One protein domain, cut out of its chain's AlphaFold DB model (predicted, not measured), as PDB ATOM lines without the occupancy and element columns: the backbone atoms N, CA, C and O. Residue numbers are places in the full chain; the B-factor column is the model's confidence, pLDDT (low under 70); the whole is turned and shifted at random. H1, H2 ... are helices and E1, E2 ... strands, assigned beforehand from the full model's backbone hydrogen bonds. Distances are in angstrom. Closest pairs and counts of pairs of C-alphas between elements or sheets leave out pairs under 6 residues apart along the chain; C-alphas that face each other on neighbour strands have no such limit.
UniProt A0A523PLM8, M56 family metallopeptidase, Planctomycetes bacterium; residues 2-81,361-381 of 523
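Overview. This is residues 2 to 81 and 361 to 381 of the 523 residues of the protein "M56 family metallopeptidase" of Planctomycetes bacterium (UniProt A0A523PLM8). A long helical hairpin, H1 and H2, is joined along its side by the shorter helix H3 to make a three-helix bundle, and H1 runs on past the end of H2, where a small two-stranded sheet, E1 and E2, continues from H3 with E2 beside H1. The whole is a rod spanning 53 by 24 by 20 A; residues 35 to 40, the turn between H1 and H2, stand free at one end. The printed part has 101 residues, with three named helices and two named strands in the order H1, H2, E1, H3, E2. The sheet, in the order E1, E2, is parallel, and the class is mostly helix. It is only just loose, close to compact, with a radius of gyration of the C-alphas of 15.6 A.

Along the chain. H1, residues 2 to 34, is 47.5 A long and begins with C-alpha 2 at (35.525, 4.452, -73.215). H2, residues 41 to 64, is 33.9 A long, with a kink of 30 degrees near residue 54; its C-alpha 41 is at (27.242, -6.526, -25.208). E1 is residues 73 to 76, 9.0 A long. After the cut, H3 is residues 361 to 374, 19.5 A long. E2, residues 377 to 380, is 10.4 A long and ends with C-alpha 380 at (36.040, -8.012, -66.230).

Arrangement. In the bundle, three helices that touch one another, H1 and H2 form a helical hairpin. They run opposite ways at a shallow tilt of 24 degrees, and their closest C-alphas, those of Ser 22 and Gly 55, are 4.3 A apart. H2 and H3 touch, the same way at a shallow tilt of 27 degrees, closest at the C-alphas of Thr 58 and Val 372, 5.5 A. H1 touches H3 with residues 21 to 25 alone, opposite ways at 38 degrees, only just a steep tilt; the closest C-alphas are those of His 21 and Thr 371, 6.5 A. Helix packing is mostly aligned, but only just, with 2 of 3 pairs at a shallow tilt. The closest C-alphas of H1 and E2, those of Thr 17 and Ser 377, are 5.3 A apart, while H1 and E1 are apart. E1 and E2 are parallel neighbours at 34 degrees, with N 74 and O 377 at 2.9 A and N 379 and O 74 at 3.1 A, within hydrogen-bond range. Every O i to N i+4 pair is within hydrogen-bond range in H1 and H3; in H2, 18 of 20 are.

Size, cuts and confidence. The two C-alphas farthest apart, those of Met 2 and Arg 39, are 53.4 A apart. Residues 82 to 360 are not printed, and C-alphas 81 and 361 across this cut are 45.3 A apart. Of the links printed whole, H3 to E2 is tight, H1 to H2 and H2 to E1 are short, and none is long. Mean pLDDT of the printed part is 77.4; 28 residues are under 70, among them residues 2 to 5 and 70 to 81.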
ATOM      1  N   MET A   2      34.649   5.467 -73.836       59.88
ATOM      2  CA  MET A   2      35.525   4.452 -73.215       59.88
ATOM      3  C   MET A   2      35.832   4.709 -71.728       59.88
ATOM      4  O   MET A   2      35.778   3.785 -70.924       59.88
ATOM      5  N   LEU A   3      36.047   5.969 -71.327       64.06
ATOM      6  CA  LEU A   3      36.281   6.321 -69.917       64.06
ATOM      7  C   LEU A   3      35.066   6.000 -69.022       64.06
ATOM      8  O   LEU A   3      35.212   5.431 -67.945       64.06
ATOM      9  N   SER A   4      33.850   6.313 -69.486       67.75
ATOM     10  CA  SER A   4      32.612   6.014 -68.752       67.75
ATOM     11  C   SER A   4      32.322   4.512 -68.679       67.75
ATOM     12  O   SER A   4      31.731   4.051 -67.706       67.75
ATOM     13  N   GLN A   5      32.764   3.736 -69.671       69.06
ATOM     14  CA  GLN A   5      32.692   2.272 -69.650       69.06
ATOM     15  C   GLN A   5      33.672   1.669 -68.638       69.06
ATOM     16  O   GLN A   5      33.263   0.848 -67.819       69.06
ATOM     17  N   ALA A   6      34.931   2.114 -68.636       71.44
ATOM     18  CA  ALA A   6      35.935   1.648 -67.682       71.44
ATOM     19  C   ALA A   6      35.522   1.943 -66.230       71.44
ATOM     20  O   ALA A   6      35.595   1.068 -65.371       71.44
ATOM     21  N   LEU A   7      35.004   3.149 -65.969       75.88
ATOM     22  CA  LEU A   7      34.490   3.531 -64.652       75.88
ATOM     23  C   LEU A   7      33.285   2.681 -64.221       75.88
ATOM     24  O   LEU A   7      33.214   2.262 -63.068       75.88
ATOM     25  N   GLY A   8      32.356   2.390 -65.138       75.50
ATOM     26  CA  GLY A   8      31.178   1.576 -64.834       75.50
ATOM     27  C   GLY A   8      31.520   0.129 -64.467       75.50
ATOM     28  O   GLY A   8      30.970  -0.409 -63.505       75.50
ATOM     29  N   LEU A   9      32.475  -0.476 -65.179       78.25
ATOM     30  CA  LEU A   9      32.966  -1.822 -64.873       78.25
ATOM     31  C   LEU A   9      33.671  -1.862 -63.514       78.25
ATOM     32  O   LEU A   9      33.363  -2.731 -62.705       78.25
ATOM     33  N   ARG A  10      34.527  -0.879 -63.210       80.00
ATOM     34  CA  ARG A  10      35.208  -0.779 -61.905       80.00
ATOM     35  C   ARG A  10      34.231  -0.617 -60.742       80.00
ATOM     36  O   ARG A  10      34.408  -1.241 -59.698       80.00
ATOM     37  N   ALA A  11      33.171   0.169 -60.925       81.00
ATOM     38  CA  ALA A  11      32.122   0.306 -59.918       81.00
ATOM     39  C   ALA A  11      31.387  -1.023 -59.671       81.00
ATOM     40  O   ALA A  11      31.132  -1.385 -58.522       81.00
ATOM     41  N   LEU A  12      31.078  -1.777 -60.731       83.88
ATOM     42  CA  LEU A  12      30.406  -3.071 -60.616       83.88
ATOM     43  C   LEU A  12      31.312  -4.140 -59.979       83.88
ATOM     44  O   LEU A  12      30.853  -4.863 -59.096       83.88
ATOM     45  N   GLU A  13      32.595  -4.194 -60.355       83.62
ATOM     46  CA  GLU A  13      33.614  -5.042 -59.710       83.62
ATOM     47  C   GLU A  13      33.656  -4.790 -58.200       83.62
ATOM     48  O   GLU A  13      33.617  -5.728 -57.397       83.62
ATOM     49  N   TRP A  14      33.666  -3.514 -57.807       87.12
ATOM     50  CA  TRP A  14      33.674  -3.126 -56.405       87.12
ATOM     51  C   TRP A  14      32.388  -3.524 -55.673       87.12
ATOM     52  O   TRP A  14      32.465  -4.091 -54.585       87.12
ATOM     53  N   LEU A  15      31.209  -3.317 -56.272       88.00
ATOM     54  CA  LEU A  15      29.928  -3.720 -55.677       88.00
ATOM     55  C   LEU A  15      29.824  -5.241 -55.482       88.00
ATOM     56  O   LEU A  15      29.347  -5.700 -54.438       88.00
ATOM     57  N   MET A  16      30.287  -6.038 -56.450       85.00
ATOM     58  CA  MET A  16      30.293  -7.500 -56.325       85.00
ATOM     59  C   MET A  16      31.287  -7.969 -55.258       85.00
ATOM     60  O   MET A  16      30.942  -8.800 -54.417       85.00
ATOM     61  N   THR A  17      32.485  -7.379 -55.230       84.69
ATOM     62  CA  THR A  17      33.507  -7.670 -54.211       84.69
ATOM     63  C   THR A  17      32.993  -7.324 -52.811       84.69
ATOM     64  O   THR A  17      33.019  -8.159 -51.906       84.69
ATOM     65  N   TYR A  18      32.392  -6.141 -52.647       90.69
ATOM     66  CA  TYR A  18      31.719  -5.743 -51.411       90.69
ATOM     67  C   TYR A  18      30.645  -6.750 -50.988       90.69
ATOM     68  O   TYR A  18      30.552  -7.086 -49.805       90.69
ATOM     69  N   SER A  19      29.843  -7.262 -51.925       89.69
ATOM     70  CA  SER A  19      28.778  -8.230 -51.627       89.69
ATOM     71  C   SER A  19      29.333  -9.503 -50.983       89.69
ATOM     72  O   SER A  19      28.789  -9.975 -49.984       89.69
ATOM     73  N   VAL A  20      30.448 -10.029 -51.497       88.44
ATOM     74  CA  VAL A  20      31.119 -11.210 -50.931       88.44
ATOM     75  C   VAL A  20      31.714 -10.891 -49.564       88.44
ATOM     76  O   VAL A  20      31.415 -11.573 -48.584       88.44
ATOM     77  N   HIS A  21      32.495  -9.817 -49.471       89.38
ATOM     78  CA  HIS A  21      33.212  -9.452 -48.249       89.38
ATOM     79  C   HIS A  21      32.263  -9.153 -47.091       89.38
ATOM     80  O   HIS A  21      32.424  -9.673 -45.988       89.38
ATOM     81  N   SER A  22      31.235  -8.344 -47.349       92.31
ATOM     82  CA  SER A  22      30.202  -8.043 -46.359       92.31
ATOM     83  C   SER A  22      29.446  -9.303 -45.936       92.31
ATOM     84  O   SER A  22      29.141  -9.439 -44.756       92.31
ATOM     85  N   THR A  23      29.205 -10.262 -46.837       92.25
ATOM     86  CA  THR A  23      28.563 -11.536 -46.476       92.25
ATOM     87  C   THR A  23      29.436 -12.371 -45.545       92.25
ATOM     88  O   THR A  23      28.948 -12.842 -44.519       92.25
ATOM     89  N   VAL A  24      30.728 -12.509 -45.854       90.69
ATOM     90  CA  VAL A  24      31.686 -13.251 -45.017       90.69
ATOM     91  C   VAL A  24      31.812 -12.607 -43.637       90.69
ATOM     92  O   VAL A  24      31.670 -13.285 -42.619       90.69
ATOM     93  N   LEU A  25      32.011 -11.289 -43.580       91.38
ATOM     94  CA  LEU A  25      32.238 -10.578 -42.323       91.38
ATOM     95  C   LEU A  25      30.976 -10.484 -41.462       91.38
ATOM     96  O   LEU A  25      31.033 -10.761 -40.264       91.38
ATOM     97  N   LEU A  26      29.826 -10.133 -42.045       92.56
ATOM     98  CA  LEU A  26      28.564 -10.042 -41.301       92.56
ATOM     99  C   LEU A  26      28.026 -11.430 -40.927       92.56
ATOM    100  O   LEU A  26      27.453 -11.588 -39.849       92.56
ATOM    101  N   GLY A  27      28.244 -12.443 -41.771       91.12
ATOM    102  CA  GLY A  27      27.955 -13.842 -41.453       91.12
ATOM    103  C   GLY A  27      28.832 -14.365 -40.314       91.12
ATOM    104  O   GLY A  27      28.325 -14.976 -39.372       91.12
ATOM    105  N   GLY A  28      30.131 -14.046 -40.336       88.75
ATOM    106  CA  GLY A  28      31.061 -14.337 -39.245       88.75
ATOM    107  C   GLY A  28      30.667 -13.642 -37.941       88.75
ATOM    108  O   GLY A  28      30.599 -14.283 -36.893       88.75
ATOM    109  N   ALA A  29      30.315 -12.354 -38.000       90.50
ATOM    110  CA  ALA A  29      29.807 -11.601 -36.855       90.50
ATOM    111  C   ALA A  29      28.536 -12.229 -36.270       90.50
ATOM    112  O   ALA A  29      28.436 -12.430 -35.057       90.50
ATOM    113  N   TRP A  30      27.581 -12.598 -37.126       91.38
ATOM    114  CA  TRP A  30      26.373 -13.300 -36.707       91.38
ATOM    115  C   TRP A  30      26.702 -14.623 -36.011       91.38
ATOM    116  O   TRP A  30      26.192 -14.890 -34.925       91.38
ATOM    117  N   PHE A  31      27.594 -15.426 -36.586       88.50
ATOM    118  CA  PHE A  31      27.988 -16.716 -36.030       88.50
ATOM    119  C   PHE A  31      28.676 -16.588 -34.664       88.50
ATOM    120  O   PHE A  31      28.330 -17.307 -33.723       88.50
ATOM    121  N   LEU A  32      29.608 -15.639 -34.530       85.06
ATOM    122  CA  LEU A  32      30.324 -15.371 -33.281       85.06
ATOM    123  C   LEU A  32      29.388 -14.873 -32.177       85.06
ATOM    124  O   LEU A  32      29.535 -15.276 -31.027       85.06
ATOM    125  N   THR A  33      28.421 -14.023 -32.526       85.88
ATOM    126  CA  THR A  33      27.495 -13.422 -31.555       85.88
ATOM    127  C   THR A  33      26.283 -14.299 -31.234       85.88
ATOM    128  O   THR A  33      25.680 -14.127 -30.182       85.88
ATOM    129  N   THR A  34      25.939 -15.265 -32.093       81.31
ATOM    130  CA  THR A  34      24.837 -16.216 -31.846       81.31
ATOM    131  C   THR A  34      25.278 -17.397 -30.979       81.31
ATOM    132  O   THR A  34      24.469 -17.995 -30.266       81.31
ATOM    133  N   ARG A  35      26.568 -17.753 -30.991       73.75
ATOM    134  CA  ARG A  35      27.099 -18.767 -30.073       73.75
ATOM    135  C   ARG A  35      27.184 -18.194 -28.658       73.75
ATOM    136  O   ARG A  35      27.716 -17.107 -28.460       73.75
ATOM    137  N   ARG A  36      26.750 -18.977 -27.659       59.38
ATOM    138  CA  ARG A  36      26.694 -18.644 -26.211       59.38
ATOM    139  C   ARG A  36      28.018 -18.178 -25.559       59.38
ATOM    140  O   ARG A  36      28.060 -17.989 -24.345       59.38
ATOM    141  N   GLY A  37      29.098 -18.025 -26.324       59.16
ATOM    142  CA  GLY A  37      30.415 -17.609 -25.846       59.16
ATOM    143  C   GLY A  37      30.574 -16.099 -25.646       59.16
ATOM    144  O   GLY A  37      31.321 -15.697 -24.756       59.16
ATOM    145  N   VAL A  38      29.875 -15.253 -26.413       72.88
ATOM    146  CA  VAL A  38      29.986 -13.789 -26.273       72.88
ATOM    147  C   VAL A  38      28.830 -13.257 -25.431       72.88
ATOM    148  O   VAL A  38      27.769 -12.933 -25.951       72.88
ATOM    149  N   ARG A  39      29.044 -13.169 -24.114       76.31
ATOM    150  CA  ARG A  39      28.052 -12.625 -23.167       76.31
ATOM    151  C   ARG A  39      28.116 -11.105 -22.994       76.31
ATOM    152  O   ARG A  39      27.173 -10.519 -22.489       76.31
ATOM    153  N   SER A  40      29.223 -10.468 -23.380       84.19
ATOM    154  CA  SER A  40      29.387  -9.016 -23.240       84.19
ATOM    155  C   SER A  40      28.794  -8.282 -24.441       84.19
ATOM    156  O   SER A  40      29.233  -8.483 -25.577       84.19
ATOM    157  N   GLU A  41      27.851  -7.377 -24.181       88.12
ATOM    158  CA  GLU A  41      27.242  -6.526 -25.208       88.12
ATOM    159  C   GLU A  41      28.254  -5.579 -25.862       88.12
ATOM    160  O   GLU A  41      28.186  -5.351 -27.067       88.12
ATOM    161  N   ARG A  42      29.275  -5.116 -25.122       87.62
ATOM    162  CA  ARG A  42      30.366  -4.287 -25.674       87.62
ATOM    163  C   ARG A  42      31.133  -5.028 -26.761       87.62
ATOM    164  O   ARG A  42      31.455  -4.475 -27.810       87.62
ATOM    165  N   VAL A  43      31.417  -6.303 -26.512       86.81
ATOM    166  CA  VAL A  43      32.124  -7.157 -27.466       86.81
ATOM    167  C   VAL A  43      31.249  -7.444 -28.683       86.81
ATOM    168  O   VAL A  43      31.738  -7.362 -29.808       86.81
ATOM    169  N   ARG A  44      29.958  -7.740 -28.482       89.50
ATOM    170  CA  ARG A  44      29.003  -7.926 -29.587       89.50
ATOM    171  C   ARG A  44      28.935  -6.677 -30.462       89.50
ATOM    172  O   ARG A  44      29.052  -6.788 -31.681       89.50
ATOM    173  N   GLU A  45      28.806  -5.505 -29.848       91.44
ATOM    174  CA  GLU A  45      28.791  -4.219 -30.542       91.44
ATOM    175  C   GLU A  45      30.065  -4.013 -31.373       91.44
ATOM    176  O   GLU A  45      29.985  -3.690 -32.559       91.44
ATOM    177  N   MET A  46      31.237  -4.254 -30.777       90.06
ATOM    178  CA  MET A  46      32.527  -4.139 -31.459       90.06
ATOM    179  C   MET A  46      32.614  -5.072 -32.672       90.06
ATOM    180  O   MET A  46      33.002  -4.628 -33.748       90.06
ATOM    181  N   ILE A  47      32.211  -6.339 -32.532       90.50
ATOM    182  CA  ILE A  47      32.202  -7.312 -33.635       90.50
ATOM    183  C   ILE A  47      31.336  -6.805 -34.798       90.50
ATOM    184  O   ILE A  47      31.778  -6.824 -35.946       90.50
ATOM    185  N   TRP A  48      30.129  -6.307 -34.513       93.44
ATOM    186  CA  TRP A  48      29.233  -5.780 -35.547       93.44
ATOM    187  C   TRP A  48      29.773  -4.510 -36.215       93.44
ATOM    188  O   TRP A  48      29.739  -4.415 -37.443       93.44
ATOM    189  N   LYS A  49      30.317  -3.559 -35.442       92.81
ATOM    190  CA  LYS A  49      30.947  -2.337 -35.976       92.81
ATOM    191  C   LYS A  49      32.121  -2.672 -36.896       92.81
ATOM    192  O   LYS A  49      32.187  -2.162 -38.015       92.81
ATOM    193  N   THR A  50      32.995  -3.575 -36.453       90.31
ATOM    194  CA  THR A  50      34.152  -4.034 -37.227       90.31
ATOM    195  C   THR A  50      33.729  -4.757 -38.499       90.31
ATOM    196  O   THR A  50      34.309  -4.507 -39.547       90.31
ATOM    197  N   ALA A  51      32.699  -5.604 -38.459       91.25
ATOM    198  CA  ALA A  51      32.233  -6.316 -39.647       91.25
ATOM    199  C   ALA A  51      31.611  -5.377 -40.698       91.25
ATOM    200  O   ALA A  51      31.866  -5.539 -41.891       91.25
ATOM    201  N   ILE A  52      30.846  -4.367 -40.267       91.81
ATOM    202  CA  ILE A  52      30.250  -3.366 -41.165       91.81
ATOM    203  C   ILE A  52      31.336  -2.515 -41.838       91.81
ATOM    204  O   ILE A  52      31.362  -2.407 -43.064       91.81
ATOM    205  N   VAL A  53      32.238  -1.923 -41.048       91.00
ATOM    206  CA  VAL A  53      33.324  -1.079 -41.577       91.00
ATOM    207  C   VAL A  53      34.306  -1.917 -42.391       91.00
ATOM    208  O   VAL A  53      34.707  -1.518 -43.482       91.00
ATOM    209  N   GLY A  54      34.633  -3.112 -41.900       87.69
ATOM    210  CA  GLY A  54      35.503  -4.073 -42.560       87.69
ATOM    211  C   GLY A  54      34.990  -4.477 -43.937       87.69
ATOM    212  O   GLY A  54      35.778  -4.512 -44.871       87.69
ATOM    213  N   GLY A  55      33.686  -4.708 -44.118       88.88
ATOM    214  CA  GLY A  55      33.127  -5.056 -45.431       88.88
ATOM    215  C   GLY A  55      33.388  -3.993 -46.497       88.88
ATOM    216  O   GLY A  55      33.752  -4.322 -47.622       88.88
ATOM    217  N   VAL A  56      33.262  -2.716 -46.131       89.25
ATOM    218  CA  VAL A  56      33.551  -1.591 -47.035       89.25
ATOM    219  C   VAL A  56      35.057  -1.443 -47.253       89.25
ATOM    220  O   VAL A  56      35.507  -1.353 -48.394       89.25
ATOM    221  N   LEU A  57      35.841  -1.447 -46.169       86.69
ATOM    222  CA  LEU A  57      37.282  -1.210 -46.219       86.69
ATOM    223  C   LEU A  57      38.022  -2.317 -46.975       86.69
ATOM    224  O   LEU A  57      38.852  -2.025 -47.823       86.69
ATOM    225  N   THR A  58      37.706  -3.584 -46.710       85.31
ATOM    226  CA  THR A  58      38.363  -4.722 -47.371       85.31
ATOM    227  C   THR A  58      38.068  -4.757 -48.869       85.31
ATOM    228  O   THR A  58      38.977  -5.014 -49.652       85.31
ATOM    229  N   ALA A  59      36.840  -4.434 -49.290       83.56
ATOM    230  CA  ALA A  59      36.501  -4.326 -50.708       83.56
ATOM    231  C   ALA A  59      37.224  -3.149 -51.382       83.56
ATOM    232  O   ALA A  59      37.720  -3.282 -52.499       83.56
ATOM    233  N   LEU A  60      37.324  -2.006 -50.692       84.88
ATOM    234  CA  LEU A  60      38.077  -0.847 -51.171       84.88
ATOM    235  C   LEU A  60      39.571  -1.158 -51.320       84.88
ATOM    236  O   LEU A  60      40.148  -0.828 -52.348       84.88
ATOM    237  N   VAL A  61      40.179  -1.819 -50.334       78.44
ATOM    238  CA  VAL A  61      41.601  -2.191 -50.348       78.44
ATOM    239  C   VAL A  61      41.895  -3.211 -51.447       78.44
ATOM    240  O   VAL A  61      42.821  -3.008 -52.221       78.44
ATOM    241  N   GLN A  62      41.099  -4.278 -51.569       77.50
ATOM    242  CA  GLN A  62      41.358  -5.334 -52.553       77.50
ATOM    243  C   GLN A  62      41.222  -4.837 -53.998       77.50
ATOM    244  O   GLN A  62      42.058  -5.165 -54.839       77.50
ATOM    245  N   VAL A  63      40.209  -4.012 -54.284       73.50
ATOM    246  CA  VAL A  63      40.017  -3.425 -55.620       73.50
ATOM    247  C   VAL A  63      40.995  -2.276 -55.870       73.50
ATOM    248  O   VAL A  63      41.554  -2.183 -56.958       73.50
ATOM    249  N   GLY A  64      41.226  -1.418 -54.873       71.38
ATOM    250  CA  GLY A  64      42.078  -0.234 -54.994       71.38
ATOM    251  C   GLY A  64      43.567  -0.555 -55.116       71.38
ATOM    252  O   GLY A  64      44.256   0.093 -55.893       71.38
ATOM    253  N   LEU A  65      44.052  -1.574 -54.398       73.94
ATOM    254  CA  LEU A  65      45.445  -2.035 -54.474       73.94
ATOM    255  C   LEU A  65      45.651  -3.159 -55.497       73.94
ATOM    256  O   LEU A  65      46.767  -3.646 -55.651       73.94
ATOM    257  N   GLY A  66      44.591  -3.609 -56.177       65.50
ATOM    258  CA  GLY A  66      44.690  -4.664 -57.182       65.50
ATOM    259  C   GLY A  66      45.235  -5.989 -56.640       65.50
ATOM    260  O   GLY A  66      45.851  -6.735 -57.400       65.50
ATOM    261  N   ILE A  67      44.989  -6.305 -55.363       68.19
ATOM    262  CA  ILE A  67      45.471  -7.535 -54.714       68.19
ATOM    263  C   ILE A  67      44.855  -8.749 -55.421       68.19
ATOM    264  O   ILE A  67      43.653  -8.773 -55.710       68.19
ATOM    265  N   GLU A  68      45.674  -9.751 -55.738       69.44
ATOM    266  CA  GLU A  68      45.202 -11.036 -56.257       69.44
ATOM    267  C   GLU A  68      44.826 -11.944 -55.078       69.44
ATOM    268  O   GLU A  68      45.712 -12.374 -54.338       69.44
ATOM    269  N   PRO A  69      43.530 -12.220 -54.843       71.44
ATOM    270  CA  PRO A  69      43.141 -13.096 -53.748       71.44
ATOM    271  C   PRO A  69      43.460 -14.556 -54.072       71.44
ATOM    272  O   PRO A  69      43.273 -15.023 -55.196       71.44
ATOM    273  N   PHE A  70      43.825 -15.316 -53.041       62.59
ATOM    274  CA  PHE A  70      44.057 -16.759 -53.112       62.59
ATOM    275  C   PHE A  70      42.792 -17.539 -53.506       62.59
ATOM    276  O   PHE A  70      42.877 -18.606 -54.106       62.59
ATOM    277  N   GLY A  71      41.606 -16.989 -53.213       56.22
ATOM    278  CA  GLY A  71      40.315 -17.520 -53.664       56.22
ATOM    279  C   GLY A  71      40.040 -17.345 -55.163       56.22
ATOM    280  O   GLY A  71      38.989 -17.772 -55.637       56.22
ATOM    281  N   GLY A  72      40.963 -16.728 -55.906       52.91
ATOM    282  CA  GLY A  72      40.875 -16.526 -57.347       52.91
ATOM    283  C   GLY A  72      40.091 -15.276 -57.757       52.91
ATOM    284  O   GLY A  72      39.304 -14.697 -57.001       52.91
ATOM    285  N   ARG A  73      40.322 -14.841 -59.001       64.06
ATOM    286  CA  ARG A  73      39.545 -13.788 -59.664       64.06
ATOM    287  C   ARG A  73      38.524 -14.425 -60.593       64.06
ATOM    288  O   ARG A  73      38.902 -15.022 -61.599       64.06
ATOM    289  N   PHE A  74      37.238 -14.256 -60.300       64.12
ATOM    290  CA  PHE A  74      36.198 -14.613 -61.259       64.12
ATOM    291  C   PHE A  74      36.239 -13.601 -62.404       64.12
ATOM    292  O   PHE A  74      35.786 -12.462 -62.261       64.12
ATOM    293  N   ARG A  75      36.838 -14.015 -63.527       65.50
ATOM    294  CA  ARG A  75      36.857 -13.234 -64.763       65.50
ATOM    295  C   ARG A  75      35.520 -13.398 -65.464       65.50
ATOM    296  O   ARG A  75      35.241 -14.440 -66.050       65.50
ATOM    297  N   LEU A  76      34.688 -12.371 -65.387       64.31
ATOM    298  CA  LEU A  76      33.478 -12.298 -66.193       64.31
ATOM    299  C   LEU A  76      33.887 -11.875 -67.607       64.31
ATOM    300  O   LEU A  76      34.719 -10.975 -67.772       64.31
ATOM    301  N   ALA A  77      33.330 -12.540 -68.625       59.19
ATOM    302  CA  ALA A  77      33.566 -12.166 -70.014       59.19
ATOM    303  C   ALA A  77      33.217 -10.686 -70.176       59.19
ATOM    304  O   ALA A  77      32.096 -10.264 -69.871       59.19
ATOM    305  N   SER A  78      34.193  -9.884 -70.610       55.91
ATOM    306  CA  SER A  78      33.877  -8.508 -70.955       55.91
ATOM    307  C   SER A  78      32.889  -8.538 -72.106       55.91
ATOM    308  O   SER A  78      33.045  -9.333 -73.038       55.91
ATOM    309  N   PRO A  79      31.873  -7.677 -72.075       53.94
ATOM    310  CA  PRO A  79      30.930  -7.613 -73.164       53.94
ATOM    311  C   PRO A  79      31.588  -7.367 -74.533       53.94
ATOM    312  O   PRO A  79      31.087  -7.852 -75.544       53.94
ATOM    313  N   ALA A  80      32.742  -6.697 -74.583       49.66
ATOM    314  CA  ALA A  80      33.505  -6.553 -75.822       49.66
ATOM    315  C   ALA A  80      33.974  -7.909 -76.393       49.66
ATOM    316  O   ALA A  80      33.826  -8.137 -77.585       49.66
ATOM    317  N   ALA A  81      34.431  -8.831 -75.539       45.66
ATOM    318  CA  ALA A  81      34.881 -10.164 -75.944       45.66
ATOM    319  C   ALA A  81      33.715 -11.081 -76.364       45.66
ATOM    320  O   ALA A  81      33.850 -11.886 -77.278       45.66
ATOM    321  N   ALA A 361      40.315  -9.488 -30.242       66.31
ATOM    322  CA  ALA A 361      41.000  -8.476 -31.044       66.31
ATOM    323  C   ALA A 361      41.902  -9.094 -32.139       66.31
ATOM    324  O   ALA A 361      41.688  -8.770 -33.309       66.31
ATOM    325  N   PRO A 362      42.836 -10.026 -31.837       69.75
ATOM    326  CA  PRO A 362      43.639 -10.666 -32.878       69.75
ATOM    327  C   PRO A 362      42.796 -11.548 -33.808       69.75
ATOM    328  O   PRO A 362      43.066 -11.585 -35.002       69.75
ATOM    329  N   ALA A 363      41.735 -12.197 -33.309       71.25
ATOM    330  CA  ALA A 363      40.823 -12.977 -34.150       71.25
ATOM    331  C   ALA A 363      40.059 -12.101 -35.161       71.25
ATOM    332  O   ALA A 363      39.882 -12.492 -36.312       71.25
ATOM    333  N   GLY A 364      39.637 -10.899 -34.753       69.56
ATOM    334  CA  GLY A 364      39.004  -9.924 -35.641       69.56
ATOM    335  C   GLY A 364      39.958  -9.408 -36.720       69.56
ATOM    336  O   GLY A 364      39.583  -9.362 -37.888       69.56
ATOM    337  N   VAL A 365      41.203  -9.088 -36.352       73.31
ATOM    338  CA  VAL A 365      42.243  -8.684 -37.314       73.31
ATOM    339  C   VAL A 365      42.554  -9.823 -38.285       73.31
ATOM    340  O   VAL A 365      42.544  -9.602 -39.491       73.31
ATOM    341  N   ALA A 366      42.731 -11.049 -37.786       76.12
ATOM    342  CA  ALA A 366      42.969 -12.222 -38.623       76.12
ATOM    343  C   ALA A 366      41.820 -12.469 -39.614       76.12
ATOM    344  O   ALA A 366      42.082 -12.773 -40.772       76.12
ATOM    345  N   LEU A 367      40.560 -12.287 -39.199       78.31
ATOM    346  CA  LEU A 367      39.405 -12.422 -40.088       78.31
ATOM    347  C   LEU A 367      39.366 -11.325 -41.165       78.31
ATOM    348  O   LEU A 367      39.061 -11.618 -42.320       78.31
ATOM    349  N   LEU A 368      39.685 -10.076 -40.814       79.12
ATOM    350  CA  LEU A 368      39.769  -8.977 -41.781       79.12
ATOM    351  C   LEU A 368      40.882  -9.220 -42.803       79.12
ATOM    352  O   LEU A 368      40.629  -9.137 -44.003       79.12
ATOM    353  N   SER A 369      42.082  -9.584 -42.342       74.56
ATOM    354  CA  SER A 369      43.211  -9.928 -43.210       74.56
ATOM    355  C   SER A 369      42.882 -11.129 -44.095       74.56
ATOM    356  O   SER A 369      43.051 -11.057 -45.308       74.56
ATOM    357  N   ALA A 370      42.322 -12.202 -43.529       77.50
ATOM    358  CA  ALA A 370      41.884 -13.358 -44.305       77.50
ATOM    359  C   ALA A 370      40.830 -12.976 -45.351       77.50
ATOM    360  O   ALA A 370      40.878 -13.478 -46.463       77.50
ATOM    361  N   THR A 371      39.912 -12.054 -45.050       76.19
ATOM    362  CA  THR A 371      38.920 -11.601 -46.037       76.19
ATOM    363  C   THR A 371      39.594 -10.903 -47.222       76.19
ATOM    364  O   THR A 371      39.254 -11.217 -48.352       76.19
ATOM    365  N   VAL A 372      40.590 -10.039 -46.992       74.75
ATOM    366  CA  VAL A 372      41.329  -9.354 -48.076       74.75
ATOM    367  C   VAL A 372      42.125 -10.326 -48.954       74.75
ATOM    368  O   VAL A 372      42.193 -10.144 -50.165       74.75
ATOM    369  N   PHE A 373      42.753 -11.343 -48.358       71.31
ATOM    370  CA  PHE A 373      43.658 -12.233 -49.093       71.31
ATOM    371  C   PHE A 373      42.996 -13.514 -49.609       71.31
ATOM    372  O   PHE A 373      43.510 -14.120 -50.543       71.31
ATOM    373  N   VAL A 374      41.879 -13.951 -49.026       73.12
ATOM    374  CA  VAL A 374      41.241 -15.241 -49.345       73.12
ATOM    375  C   VAL A 374      39.909 -15.062 -50.069       73.12
ATOM    376  O   VAL A 374      39.569 -15.909 -50.893       73.12
ATOM    377  N   ALA A 375      39.142 -13.998 -49.805       69.75
ATOM    378  CA  ALA A 375      37.830 -13.849 -50.432       69.75
ATOM    379  C   ALA A 375      37.964 -13.594 -51.948       69.75
ATOM    380  O   ALA A 375      38.802 -12.791 -52.372       69.75
ATOM    381  N   PRO A 376      37.146 -14.260 -52.783       69.19
ATOM    382  CA  PRO A 376      37.233 -14.098 -54.225       69.19
ATOM    383  C   PRO A 376      36.840 -12.676 -54.641       69.19
ATOM    384  O   PRO A 376      35.867 -12.116 -54.133       69.19
ATOM    385  N   SER A 377      37.563 -12.122 -55.616       74.31
ATOM    386  CA  SER A 377      37.192 -10.864 -56.285       74.31
ATOM    387  C   SER A 377      36.652 -11.115 -57.684       74.31
ATOM    388  O   SER A 377      36.955 -12.130 -58.314       74.31
ATOM    389  N   PHE A 378      35.911 -10.140 -58.198       70.81
ATOM    390  CA  PHE A 378      35.426 -10.130 -59.573       70.81
ATOM    391  C   PHE A 378      36.244  -9.153 -60.409       70.81
ATOM    392  O   PHE A 378      36.582  -8.067 -59.944       70.81
ATOM    393  N   SER A 379      36.551  -9.539 -61.645       71.06
ATOM    394  CA  SER A 379      37.159  -8.649 -62.634       71.06
ATOM    395  C   SER A 379      36.549  -8.905 -64.008       71.06
ATOM    396  O   SER A 379      36.225 -10.044 -64.341       71.06
ATOM    397  N   PHE A 380      36.385  -7.865 -64.817       64.69
ATOM    398  CA  PHE A 380      36.040  -8.012 -66.230       64.69
ATOM    399  C   PHE A 380      37.318  -8.088 -67.069       64.69
ATOM    400  O   PHE A 380      38.222  -7.269 -66.911       64.69
ATOM    401  N   ALA A 381      37.407  -9.077 -67.964       60.38
ATOM    402  CA  ALA A 381      38.581  -9.248 -68.824       60.38
ATOM    403  C   ALA A 381      38.797  -8.017 -69.728       60.38
ATOM    404  O   ALA A 381      37.877  -7.590 -70.423       60.38
TER     405      ALA A 381